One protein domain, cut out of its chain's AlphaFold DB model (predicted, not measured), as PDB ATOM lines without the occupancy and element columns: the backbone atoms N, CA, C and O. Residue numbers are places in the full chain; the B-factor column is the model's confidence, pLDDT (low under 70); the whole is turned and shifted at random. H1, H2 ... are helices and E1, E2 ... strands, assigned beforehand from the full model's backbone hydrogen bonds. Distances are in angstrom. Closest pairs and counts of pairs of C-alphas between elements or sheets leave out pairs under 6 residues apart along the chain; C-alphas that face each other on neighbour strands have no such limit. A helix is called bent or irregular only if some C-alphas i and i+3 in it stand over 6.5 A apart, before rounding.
ATOM      1  N   ASP A   4     202.679 240.648 157.651       82.62
ATOM      2  CA  ASP A   4     201.667 240.466 156.607       82.62
ATOM      3  C   ASP A   4     200.352 241.190 156.932       82.62
ATOM      4  O   ASP A   4     199.735 241.776 156.044       82.62
ATOM      5  N   VAL A   5     199.948 241.223 158.205       85.94
ATOM      6  CA  VAL A   5     198.774 241.986 158.660       85.94
ATOM      7  C   VAL A   5     198.994 243.483 158.442       85.94
ATOM      8  O   VAL A   5     198.104 244.165 157.936       85.94
ATOM      9  N   ILE A   6     200.188 243.986 158.762       88.19
ATOM     10  CA  ILE A   6     200.546 245.398 158.575       88.19
ATOM     11  C   ILE A   6     200.611 245.739 157.083       88.19
ATOM     12  O   ILE A   6     200.004 246.716 156.654       88.19
ATOM     13  N   ALA A   7     201.272 244.905 156.277       89.75
ATOM     14  CA  ALA A   7     201.382 245.111 154.835       89.75
ATOM     15  C   ALA A   7     200.009 245.112 154.137       89.75
ATOM     16  O   ALA A   7     199.739 245.977 153.304       89.75
ATOM     17  N   ASN A   8     199.116 244.187 154.503       87.56
ATOM     18  CA  ASN A   8     197.758 244.134 153.962       87.56
ATOM     19  C   ASN A   8     196.905 245.326 154.417       87.56
ATOM     20  O   ASN A   8     196.128 245.865 153.628       87.56
ATOM     21  N   ALA A   9     197.046 245.762 155.670       89.31
ATOM     22  CA  ALA A   9     196.372 246.959 156.158       89.31
ATOM     23  C   ALA A   9     196.860 248.211 155.418       89.31
ATOM     24  O   ALA A   9     196.045 249.028 154.997       89.31
ATOM     25  N   ASP A  10     198.167 248.338 155.188       91.94
ATOM     26  CA  ASP A  10     198.759 249.453 154.446       91.94
ATOM     27  C   ASP A  10     198.331 249.470 152.978       91.94
ATOM     28  O   ASP A  10     198.040 250.543 152.443       91.94
ATOM     29  N   ALA A  11     198.209 248.299 152.345       88.56
ATOM     30  CA  ALA A  11     197.636 248.174 151.009       88.56
ATOM     31  C   ALA A  11     196.194 248.712 150.978       88.56
ATOM     32  O   ALA A  11     195.904 249.628 150.205       88.56
ATOM     33  N   THR A  12     195.321 248.253 151.883       89.06
ATOM     34  CA  THR A  12     193.948 248.768 152.040       89.06
ATOM     35  C   THR A  12     193.922 250.279 152.285       89.06
ATOM     36  O   THR A  12     193.169 251.005 151.634       89.06
ATOM     37  N   ARG A  13     194.759 250.789 153.196       90.25
ATOM     38  CA  ARG A  13     194.842 252.222 153.522       90.25
ATOM     39  C   ARG A  13     195.262 253.044 152.309       90.25
ATOM     40  O   ARG A  13     194.639 254.068 152.042       90.25
ATOM     41  N   SER A  14     196.223 252.562 151.522       90.19
ATOM     42  CA  SER A  14     196.615 253.186 150.256       90.19
ATOM     43  C   SER A  14     195.445 253.250 149.268       90.19
ATOM     44  O   SER A  14     195.200 254.301 148.676       90.19
ATOM     45  N   MET A  15     194.652 252.176 149.146       85.44
ATOM     46  CA  MET A  15     193.458 252.180 148.292       85.44
ATOM     47  C   MET A  15     192.404 253.201 148.731       85.44
ATOM     48  O   MET A  15     191.717 253.758 147.879       85.44
ATOM     49  N   LEU A  16     192.298 253.450 150.036       86.69
ATOM     50  CA  LEU A  16     191.393 254.430 150.640       86.69
ATOM     51  C   LEU A  16     192.007 255.837 150.754       86.69
ATOM     52  O   LEU A  16     191.405 256.710 151.374       86.69
ATOM     53  N   SER A  17     193.192 256.072 150.174       89.06
ATOM     54  CA  SER A  17     193.935 257.341 150.272       89.06
ATOM     55  C   SER A  17     194.227 257.782 151.717       89.06
ATOM     56  O   SER A  17     194.212 258.969 152.035       89.06
ATOM     57  N   GLN A  18     194.486 256.823 152.608       89.06
ATOM     58  CA  GLN A  18     194.856 257.047 154.006       89.06
ATOM     59  C   GLN A  18     196.369 256.908 154.216       89.06
ATOM     60  O   GLN A  18     197.059 256.207 153.477       89.06
ATOM     61  N   ASN A  19     196.874 257.538 155.281       90.50
ATOM     62  CA  ASN A  19     198.248 257.347 155.749       90.50
ATOM     63  C   ASN A  19     198.498 255.882 156.137       90.50
ATOM     64  O   ASN A  19     197.573 255.212 156.603       90.50
ATOM     65  N   ASN A  20     199.739 255.408 156.011       90.81
ATOM     66  CA  ASN A  20     200.108 254.044 156.412       90.81
ATOM     67  C   ASN A  20     199.941 253.819 157.930       90.81
ATOM     68  O   ASN A  20     199.750 254.763 158.702       90.81
ATOM     69  N   SER A  21     200.001 252.564 158.366       89.06
ATOM     70  CA  SER A  21     199.743 252.140 159.746       89.06
ATOM     71  C   SER A  21     200.686 252.822 160.735       89.06
ATOM     72  O   SER A  21     200.244 253.233 161.802       89.06
ATOM     73  N   HIS A  22     201.948 253.049 160.360       88.62
ATOM     74  CA  HIS A  22     202.920 253.754 161.199       88.62
ATOM     75  C   HIS A  22     202.587 255.241 161.373       88.62
ATOM     76  O   HIS A  22     202.551 255.759 162.485       88.62
ATOM     77  N   GLN A  23     202.278 255.944 160.287       87.81
ATOM     78  CA  GLN A  23     201.830 257.337 160.345       87.81
ATOM     79  C   GLN A  23     200.486 257.478 161.077       87.81
ATOM     80  O   GLN A  23     200.278 258.455 161.797       87.81
ATOM     81  N   GLY A  24     199.592 256.498 160.926       85.88
ATOM     82  CA  GLY A  24     198.327 256.420 161.656       85.88
ATOM     83  C   GLY A  24     198.525 256.219 163.160       85.88
ATOM     84  O   GLY A  24     197.856 256.884 163.948       85.88
ATOM     85  N   ALA A  25     199.476 255.369 163.557       85.00
ATOM     86  CA  ALA A  25     199.855 255.178 164.954       85.00
ATOM     87  C   ALA A  25     200.412 256.469 165.569       85.00
ATOM     88  O   ALA A  25     199.942 256.896 166.622       85.00
ATOM     89  N   LEU A  26     201.327 257.149 164.867       83.50
ATOM     90  CA  LEU A  26     201.894 258.428 165.313       83.50
ATOM     91  C   LEU A  26     200.819 259.506 165.515       83.50
ATOM     92  O   LEU A  26     200.849 260.226 166.510       83.50
ATOM     93  N   GLN A  27     199.843 259.600 164.608       82.38
ATOM     94  CA  GLN A  27     198.717 260.537 164.741       82.38
ATOM     95  C   GLN A  27     197.800 260.200 165.920       82.38
ATOM     96  O   GLN A  27     197.218 261.100 166.520       82.38
ATOM     97  N   ALA A  28     197.691 258.918 166.267       79.56
ATOM     98  CA  ALA A  28     196.934 258.443 167.416       79.56
ATOM     99  C   ALA A  28     197.727 258.498 168.739       79.56
ATOM    100  O   ALA A  28     197.189 258.113 169.776       79.56
ATOM    101  N   GLY A  29     198.985 258.960 168.722       77.81
ATOM    102  CA  GLY A  29     199.859 258.987 169.899       77.81
ATOM    103  C   GLY A  29     200.317 257.599 170.358       77.81
ATOM    104  O   GLY A  29     200.601 257.405 171.538       77.81
ATOM    105  N   ILE A  30     200.350 256.625 169.446       81.75
ATOM    106  CA  ILE A  30     200.701 255.229 169.715       81.75
ATOM    107  C   ILE A  30     202.140 254.978 169.262       81.75
ATOM    108  O   ILE A  30     202.490 255.254 168.114       81.75
ATOM    109  N   ASP A  31     202.956 254.417 170.155       79.94
ATOM    110  CA  ASP A  31     204.297 253.935 169.823       79.94
ATOM    111  C   ASP A  31     204.180 252.603 169.064       79.94
ATOM    112  O   ASP A  31     203.757 251.577 169.611       79.94
ATOM    113  N   PHE A  32     204.496 252.653 167.771       81.06
ATOM    114  CA  PHE A  32     204.432 251.528 166.851       81.06
ATOM    115  C   PHE A  32     205.776 251.363 166.141       81.06
ATOM    116  O   PHE A  32     206.038 251.999 165.124       81.06
ATOM    117  N   GLU A  33     206.620 250.487 166.679       77.25
ATOM    118  CA  GLU A  33     207.976 250.235 166.184       77.25
ATOM    119  C   GLU A  33     208.236 248.736 166.040       77.25
ATOM    120  O   GLU A  33     207.819 247.949 166.891       77.25
ATOM    121  N   ALA A  34     208.960 248.337 164.986       69.69
ATOM    122  CA  ALA A  34     209.336 246.942 164.719       69.69
ATOM    123  C   ALA A  34     208.144 245.972 164.849       69.69
ATOM    124  O   ALA A  34     208.186 244.988 165.590       69.69
ATOM    125  N   ASP A  35     207.041 246.324 164.187       70.75
ATOM    126  CA  ASP A  35     205.772 245.598 164.196       70.75
ATOM    127  C   ASP A  35     205.127 245.451 165.588       70.75
ATOM    128  O   ASP A  35     204.177 244.687 165.768       70.75
ATOM    129  N   THR A  36     205.595 246.184 166.597       74.06
ATOM    130  CA  THR A  36     205.124 246.096 167.981       74.06
ATOM    131  C   THR A  36     204.323 247.336 168.344       74.06
ATOM    132  O   THR A  36     204.833 248.449 168.318       74.06
ATOM    133  N   VAL A  37     203.062 247.135 168.731       71.94
ATOM    134  CA  VAL A  37     202.238 248.183 169.345       71.94
ATOM    135  C   VAL A  37     202.573 248.213 170.833       71.94
ATOM    136  O   VAL A  37     202.298 247.238 171.537       71.94
ATOM    137  N   LYS A  38     203.168 249.306 171.319       69.00
ATOM    138  CA  LYS A  38     203.409 249.506 172.752       69.00
ATOM    139  C   LYS A  38     202.285 250.357 173.338       69.00
ATOM    140  O   LYS A  38     201.965 251.427 172.829       69.00
ATOM    141  N   ALA A  39     201.686 249.873 174.420       64.56
ATOM    142  CA  ALA A  39     200.668 250.591 175.174       64.56
ATOM    143  C   ALA A  39     201.126 250.730 176.626       64.56
ATOM    144  O   ALA A  39     201.483 249.736 177.261       64.56
ATOM    145  N   SER A  40     201.111 251.948 177.160       59.41
ATOM    146  CA  SER A  40     201.291 252.188 178.590       59.41
ATOM    147  C   SER A  40     199.967 251.942 179.316       59.41
ATOM    148  O   SER A  40     198.935 252.505 178.954       59.41
ATOM    149  N   LEU A  41     199.970 251.074 180.327       60.69
ATOM    150  CA  LEU A  41     198.822 250.893 181.213       60.69
ATOM    151  C   LEU A  41     199.045 251.747 182.456       60.69
ATOM    152  O   LEU A  41     199.820 251.366 183.333       60.69
ATOM    153  N   ASP A  42     198.349 252.875 182.536       64.81
ATOM    154  CA  ASP A  42     198.321 253.657 183.763       64.81
ATOM    155  C   ASP A  42     197.375 252.983 184.756       64.81
ATOM    156  O   ASP A  42     196.171 252.808 184.522       64.81
ATOM    157  N   TYR A  43     197.952 252.558 185.873       58.38
ATOM    158  CA  TYR A  43     197.236 251.942 186.971       58.38
ATOM    159  C   TYR A  43     197.452 252.791 188.219       58.38
ATOM    160  O   TYR A  43     198.576 253.144 188.570       58.38
ATOM    161  N   SER A  44     196.357 253.147 188.883       64.44
ATOM    162  CA  SER A  44     196.422 253.791 190.189       64.44
ATOM    163  C   SER A  44     196.128 252.759 191.258       64.44
ATOM    164  O   SER A  44     195.201 251.952 191.141       64.44
ATOM    165  N   VAL A  45     196.954 252.774 192.294       61.12
ATOM    166  CA  VAL A  45     196.878 251.839 193.404       61.12
ATOM    167  C   VAL A  45     196.710 252.663 194.662       61.12
ATOM    168  O   VAL A  45     197.619 253.395 195.046       61.12
ATOM    169  N   GLN A  46     195.538 252.574 195.284       64.62
ATOM    170  CA  GLN A  46     195.256 253.263 196.535       64.62
ATOM    171  C   GLN A  46     195.182 252.236 197.671       64.62
ATOM    172  O   GLN A  46     194.292 251.375 197.655       64.62
ATOM    173  N   PRO A  47     196.113 252.271 198.642       60.53
ATOM    174  CA  PRO A  47     195.971 251.487 199.861       60.53
ATOM    175  C   PRO A  47     194.797 252.030 200.684       60.53
ATOM    176  O   PRO A  47     194.564 253.239 200.723       60.53
ATOM    177  N   THR A  48     194.042 251.148 201.336       65.25
ATOM    178  CA  THR A  48     193.042 251.579 202.320       65.25
ATOM    179  C   THR A  48     193.728 252.091 203.582       65.25
ATOM    180  O   THR A  48     194.833 251.669 203.906       65.25
ATOM    181  N   ASP A  49     193.062 252.991 204.306       64.06
ATOM    182  CA  ASP A  49     193.592 253.697 205.487       64.06
ATOM    183  C   ASP A  49     194.045 252.747 206.623       64.06
ATOM    184  O   ASP A  49     194.882 253.080 207.455       64.06
ATOM    185  N   ASP A  50     193.538 251.509 206.627       66.06
ATOM    186  CA  ASP A  50     193.941 250.446 207.553       66.06
ATOM    187  C   ASP A  50     195.124 249.588 207.060       66.06
ATOM    188  O   ASP A  50     195.555 248.674 207.766       66.06
ATOM    189  N   GLY A  51     195.631 249.839 205.849       56.62
ATOM    190  CA  GLY A  51     196.725 249.113 205.196       56.62
ATOM    191  C   GLY A  51     196.416 247.655 204.839       56.62
ATOM    192  O   GLY A  51     197.306 246.939 204.379       56.62
ATOM    193  N   LYS A  52     195.182 247.180 205.055       61.47
ATOM    194  CA  LYS A  52     194.825 245.755 204.914       61.47
ATOM    195  C   LYS A  52     194.369 245.380 203.508       61.47
ATOM    196  O   LYS A  52     194.342 244.191 203.186       61.47
ATOM    197  N   LYS A  53     193.981 246.356 202.680       54.81
ATOM    198  CA  LYS A  53     193.536 246.149 201.296       54.81
ATOM    199  C   LYS A  53     194.126 247.205 200.370       54.81
ATOM    200  O   LYS A  53     194.475 248.307 200.779       54.81
ATOM    201  N   ILE A  54     194.218 246.849 199.097       56.41
ATOM    202  CA  ILE A  54     194.702 247.725 198.039       56.41
ATOM    203  C   ILE A  54     193.662 247.718 196.918       56.41
ATOM    204  O   ILE A  54     193.331 246.652 196.398       56.41
ATOM    205  N   TYR A  55     193.150 248.895 196.551       48.72
ATOM    206  CA  TYR A  55     192.278 249.059 195.389       48.72
ATOM    207  C   TYR A  55     193.106 249.520 194.192       48.72
ATOM    208  O   TYR A  55     193.725 250.582 194.223       48.72
ATOM    209  N   GLY A  56     193.121 248.701 193.142       54.81
ATOM    210  CA  GLY A  56     193.676 249.062 191.845       54.81
ATOM    211  C   GLY A  56     192.566 249.522 190.907       54.81
ATOM    212  O   GLY A  56     191.566 248.819 190.763       54.81
ATOM    213  N   SER A  57     192.739 250.668 190.253       54.94
ATOM    214  CA  SER A  57     191.933 251.045 189.089       54.94
ATOM    215  C   SER A  57     192.846 251.262 187.891       54.94
ATOM    216  O   SER A  57     193.905 251.880 188.006       54.94
ATOM    217  N   THR A  58     192.455 250.715 186.747       57.75
ATOM    218  CA  THR A  58     193.138 250.933 185.476       57.75
ATOM    219  C   THR A  58     192.321 251.914 184.652       57.75
ATOM    220  O   THR A  58     191.099 251.784 184.542       57.75
ATOM    221  N   GLN A  59     192.981 252.907 184.065       59.62
ATOM    222  CA  GLN A  59     192.350 253.698 183.019       59.62
ATOM    223  C   GLN A  59     192.488 252.882 181.734       59.62
ATOM    224  O   GLN A  59     193.597 252.531 181.334       59.62
ATOM    225  N   ALA A  60     191.368 252.469 181.138       54.59
ATOM    226  CA  ALA A  60     191.405 251.650 179.934       54.59
ATOM    227  C   ALA A  60     192.122 252.430 178.824       54.59
ATOM    228  O   ALA A  60     191.561 253.379 178.275       54.59
ATOM    229  N   ASN A  61     193.353 252.041 178.488       60.28
ATOM    230  CA  ASN A  61     194.059 252.610 177.348       60.28
ATOM    231  C   ASN A  61     193.506 251.974 176.062       60.28
ATOM    232  O   ASN A  61     194.087 251.062 175.473       60.28
ATOM    233  N   SER A  62     192.298 252.398 175.684       66.94
ATOM    234  CA  SER A  62     191.535 251.836 174.567       66.94
ATOM    235  C   SER A  62     192.148 252.166 173.210       66.94
ATOM    236  O   SER A  62     191.873 251.463 172.248       66.94
ATOM    237  N   ALA A  63     192.991 253.198 173.108       74.06
ATOM    238  CA  ALA A  63     193.524 253.678 171.833       74.06
ATOM    239  C   ALA A  63     194.417 252.641 171.131       74.06
ATOM    240  O   ALA A  63     194.239 252.388 169.941       74.06
ATOM    241  N   ALA A  64     195.320 251.986 171.866       74.81
ATOM    242  CA  ALA A  64     196.211 250.968 171.307       74.81
ATOM    243  C   ALA A  64     195.463 249.693 170.876       74.81
ATOM    244  O   ALA A  64     195.771 249.115 169.836       74.81
ATOM    245  N   ILE A  65     194.449 249.287 171.650       75.81
ATOM    246  CA  ILE A  65     193.589 248.141 171.322       75.81
ATOM    247  C   ILE A  65     192.746 248.466 170.085       75.81
ATOM    248  O   ILE A  65     192.745 247.693 169.133       75.81
ATOM    249  N   THR A  66     192.101 249.636 170.054       79.81
ATOM    250  CA  THR A  66     191.319 250.102 168.902       79.81
ATOM    251  C   THR A  66     192.176 250.203 167.641       79.81
ATOM    252  O   THR A  66     191.739 249.782 166.570       79.81
ATOM    253  N   PHE A  67     193.405 250.713 167.747       84.88
ATOM    254  CA  PHE A  67     194.340 250.762 166.624       84.88
ATOM    255  C   PHE A  67     194.697 249.363 166.115       84.88
ATOM    256  O   PHE A  67     194.557 249.100 164.922       84.88
ATOM    257  N   ALA A  68     195.089 248.448 167.009       81.25
ATOM    258  CA  ALA A  68     195.423 247.076 166.635       81.25
ATOM    259  C   ALA A  68     194.233 246.355 165.970       81.25
ATOM    260  O   ALA A  68     194.413 245.700 164.944       81.25
ATOM    261  N   SER A  69     193.015 246.530 166.499       81.50
ATOM    262  CA  SER A  69     191.777 246.018 165.894       81.50
ATOM    263  C   SER A  69     191.528 246.599 164.502       81.50
ATOM    264  O   SER A  69     191.258 245.846 163.572       81.50
ATOM    265  N   THR A  70     191.707 247.911 164.327       83.75
ATOM    266  CA  THR A  70     191.523 248.591 163.033       83.75
ATOM    267  C   THR A  70     192.496 248.070 161.975       83.75
ATOM    268  O   THR A  70     192.103 247.814 160.840       83.75
ATOM    269  N   VAL A  71     193.769 247.886 162.333       84.94
ATOM    270  CA  VAL A  71     194.790 247.354 161.415       84.94
ATOM    271  C   VAL A  71     194.440 245.919 160.998       84.94
ATOM    272  O   VAL A  71     194.520 245.583 159.819       84.94
ATOM    273  N   ILE A  72     193.968 245.081 161.927       84.38
ATOM    274  CA  ILE A  72     193.517 243.715 161.618       84.38
ATOM    275  C   ILE A  72     192.303 243.734 160.680       84.38
ATOM    276  O   ILE A  72     192.316 243.036 159.666       84.38
ATOM    277  N   GLU A  73     191.288 244.553 160.952       83.38
ATOM    278  CA  GLU A  73     190.106 244.686 160.088       83.38
ATOM    279  C   GLU A  73     190.487 245.126 158.668       83.38
ATOM    280  O   GLU A  73     190.057 244.528 157.682       83.38
ATOM    281  N   GLN A  74     191.363 246.123 158.544       83.75
ATOM    282  CA  GLN A  74     191.839 246.608 157.249       83.75
ATOM    283  C   GLN A  74     192.654 245.560 156.491       83.75
ATOM    284  O   GLN A  74     192.543 245.476 155.266       83.75
ATOM    285  N   SER A  75     193.426 244.732 157.197       85.19
ATOM    286  CA  SER A  75     194.164 243.631 156.572       85.19
ATOM    287  C   SER A  75     193.234 242.607 155.907       85.19
ATOM    288  O   SER A  75     193.554 242.074 154.845       85.19
ATOM    289  N   MET A  76     192.043 242.389 156.478       85.44
ATOM    290  CA  MET A  76     191.037 241.467 155.943       85.44
ATOM    291  C   MET A  76     190.286 242.041 154.733       85.44
ATOM    292  O   MET A  76     189.812 241.281 153.886       85.44
ATOM    293  N   LEU A  77     190.190 243.370 154.621       84.50
ATOM    294  CA  LEU A  77     189.503 244.045 153.514       84.50
ATOM    295  C   LEU A  77     190.312 244.072 152.211       84.50
ATOM    296  O   LEU A  77     189.712 244.210 151.144       84.50
ATOM    297  N   ASN A  78     191.637 243.897 152.274       81.88
ATOM    298  CA  ASN A  78     192.525 244.034 151.115       81.88
ATOM    299  C   ASN A  78     192.086 243.136 149.943       81.88
ATOM    300  O   ASN A  78     191.841 243.608 148.835       81.88
ATOM    301  N   GLY A  79     191.836 241.851 150.218       79.75
ATOM    302  CA  GLY A  79     191.415 240.891 149.192       79.75
ATOM    303  C   GLY A  79     190.020 241.147 148.606       79.75
ATOM    304  O   GLY A  79     189.738 240.709 147.489       79.75
ATOM    305  N   ALA A  80     189.133 241.839 149.329       81.19
ATOM    306  CA  ALA A  80     187.825 242.241 148.808       81.19
ATOM    307  C   ALA A  80     187.944 243.478 147.903       81.19
ATOM    308  O   ALA A  80     187.345 243.506 146.828       81.19
ATOM    309  N   LEU A  81     188.760 244.459 148.301       82.19
ATOM    310  CA  LEU A  81     189.014 245.676 147.527       82.19
ATOM    311  C   LEU A  81     189.797 245.395 146.238       82.19
ATOM    312  O   LEU A  81     189.456 245.945 145.194       82.19
ATOM    313  N   ASP A  82     190.780 244.491 146.277       84.12
ATOM    314  CA  ASP A  82     191.499 244.037 145.079       84.12
ATOM    315  C   ASP A  82     190.549 243.403 144.060       84.12
ATOM    316  O   ASP A  82     190.576 243.738 142.875       84.12
ATOM    317  N   LYS A  83     189.655 242.520 144.524       85.06
ATOM    318  CA  LYS A  83     188.636 241.903 143.664       85.06
ATOM    319  C   LYS A  83     187.675 242.936 143.089       85.06
ATOM    320  O   LYS A  83     187.317 242.824 141.921       85.06
ATOM    321  N   GLN A  84     187.274 243.931 143.879       85.19
ATOM    322  CA  GLN A  84     186.413 245.011 143.404       85.19
ATOM    323  C   GLN A  84     187.110 245.836 142.316       85.19
ATOM    324  O   GLN A  84     186.544 246.013 141.240       85.19
ATOM    325  N   LYS A  85     188.349 246.282 142.545       87.00
ATOM    326  CA  LYS A  85     189.120 247.045 141.552       87.00
ATOM    327  C   LYS A  85     189.369 246.248 140.280       87.00
ATOM    328  O   LYS A  85     189.223 246.788 139.188       87.00
ATOM    329  N   ALA A  86     189.711 244.966 140.409       89.12
ATOM    330  CA  ALA A  86     189.869 244.086 139.260       89.12
ATOM    331  C   ALA A  86     188.551 243.965 138.478       89.12
ATOM    332  O   ALA A  86     188.550 244.104 137.258       89.12
ATOM    333  N   ALA A  87     187.418 243.777 139.163       90.62
ATOM    334  CA  ALA A  87     186.104 243.720 138.525       90.62
ATOM    335  C   ALA A  87     185.736 245.038 137.821       90.62
ATOM    336  O   ALA A  87     185.245 245.007 136.695       90.62
ATOM    337  N   GLU A  88     186.016 246.188 138.438       90.06
ATOM    338  CA  GLU A  88     185.800 247.512 137.844       90.06
ATOM    339  C   GLU A  88     186.673 247.727 136.601       90.06
ATOM    340  O   GLU A  88     186.167 248.155 135.565       90.06
ATOM    341  N   GLN A  89     187.961 247.374 136.662       91.38
ATOM    342  CA  GLN A  89     188.868 247.454 135.514       91.38
ATOM    343  C   GLN A  89     188.426 246.534 134.374       91.38
ATOM    344  O   GLN A  89     188.401 246.956 133.218       91.38
ATOM    345  N   HIS A  90     188.020 245.300 134.686       92.50
ATOM    346  CA  HIS A  90     187.477 244.377 133.693       92.50
ATOM    347  C   HIS A  90     186.183 244.907 133.068       92.50
ATOM    348  O   HIS A  90     186.036 244.854 131.848       92.50
ATOM    349  N   ALA A  91     185.273 245.468 133.869       94.44
ATOM    350  CA  ALA A  91     184.038 246.068 133.372       94.44
ATOM    351  C   ALA A  91     184.319 247.267 132.453       94.44
ATOM    352  O   ALA A  91     183.749 247.353 131.366       94.44
ATOM    353  N   GLN A  92     185.242 248.156 132.837       94.25
ATOM    354  CA  GLN A  92     185.658 249.294 132.011       94.25
ATOM    355  C   GLN A  92     186.313 248.843 130.703       94.25
ATOM    356  O   GLN A  92     185.988 249.362 129.635       94.25
ATOM    357  N   GLN A  93     187.201 247.848 130.758       93.69
ATOM    358  CA  GLN A  93     187.844 247.301 129.566       93.69
ATOM    359  C   GLN A  93     186.820 246.653 128.627       93.69
ATOM    360  O   GLN A  93     186.881 246.853 127.414       93.69
ATOM    361  N   GLN A  94     185.848 245.921 129.173       94.12
ATOM    362  CA  GLN A  94     184.789 245.300 128.387       94.12
ATOM    363  C   GLN A  94     183.874 246.344 127.733       94.12
ATOM    364  O   GLN A  94     183.548 246.209 126.555       94.12
ATOM    365  N   GLN A  95     183.520 247.413 128.452       94.81
ATOM    366  CA  GLN A  95     182.764 248.537 127.892       94.81
ATOM    367  C   GLN A  95     183.540 249.252 126.780       94.81
ATOM    368  O   GLN A  95     182.967 249.555 125.737       94.81
ATOM    369  N   ALA A  96     184.844 249.479 126.962       95.25
ATOM    370  CA  ALA A  96     185.688 250.102 125.943       95.25
ATOM    371  C   ALA A  96     185.779 249.246 124.669       95.25
ATOM    372  O   ALA A  96     185.655 249.773 123.564       95.25
ATOM    373  N   LEU A  97     185.929 247.924 124.810       95.56
ATOM    374  CA  LEU A  97     185.930 246.993 123.678       95.56
ATOM    375  C   LEU A  97     184.579 246.970 122.954       95.56
ATOM    376  O   LEU A  97     184.549 247.013 121.726       95.56
ATOM    377  N   GLN A  98     183.464 246.948 123.689       94.88
ATOM    378  CA  GLN A  98     182.123 247.010 123.098       94.88
ATOM    379  C   GLN A  98     181.891 248.327 122.352       94.88
ATOM    380  O   GLN A  98     181.401 248.312 121.225       94.88
ATOM    381  N   ALA A  99     182.289 249.458 122.938       95.75
ATOM    382  CA  ALA A  99     182.191 250.760 122.290       95.75
ATOM    383  C   ALA A  99     183.044 250.824 121.013       95.75
ATOM    384  O   ALA A  99     182.587 251.332 119.991       95.75
ATOM    385  N   GLN A 100     184.256 250.261 121.039       95.44
ATOM    386  CA  GLN A 100     185.120 250.176 119.861       95.44
ATOM    387  C   GLN A 100     184.504 249.300 118.761       95.44
ATOM    388  O   GLN A 100     184.532 249.679 117.592       95.44
TER     389      GLN A 100
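What this domain is: This is residues 4 to 100 of the 209 residues of an uncharacterized protein of Paraburkholderia phymatum (strain DSM 17167 / CIP 108236 / LMG 21445 / STM815) (UniProt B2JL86). The model is a long, thin rod: the bent helix H3 and the narrow hairpin E3-E4 follow each other along its length, and a small cluster of H1, H2 and the short hairpin E1-E2 sits along the arm H3a. Residues 48 to 53 stick out at one end and residues 86 to 100, in H3, at the other. The 97 printed residues include three named helices and four named strands, in the order H1 H2 E1 E2 E3 E4 H3, with two antiparallel two-stranded sheets; the class is mixed. The whole is extended, with a radius of gyration of the C-alphas of 22.3 A and spans of 88 by 20 by 19 A.

Where its parts are: H1, residues 4 to 15, begins at C-alpha 4 (201.667, 240.466, 156.607) and is 16.5 A long. H2 is residues 21 to 27, E1 31 to 33, E2 36 to 38, E3 43 to 47 and E4 54 to 58. H3, residues 62 to 100, was assigned as one helix by its hydrogen bonds but is bent: C-alphas 76 and 79 are 6.8 A apart. Its arms are H3a, residues 62 to 76, 21.3 A, and H3b, residues 79 to 100, 31.4 A, ending at C-alpha 100 (185.120, 250.176, 119.861).

How they stand to each other: H1 touches H3a, about perpendicular at 80 degrees; the closest C-alphas, of Ala 9 and Ser 75, are 4.0 A apart. The closest C-alphas of E2 and H3a, Val 37 and Ala 64, are 6.9 A apart. In hairpin E1-E2, N 36 and O 33 are 2.9 A apart; in hairpin E3-E4, N 44 and O 57 are 2.9 A apart, both within hydrogen-bond range. Every O i to N i+4 pair is within range in H1, H2, H3a and H3b.

The domain as a whole: The C-alphas of Asp 50 and Gln 100, the two farthest apart, are 88.1 A apart. The printed part has no cut and no long link. Confidence is under 70 at residue 34 and residues 38 to 62.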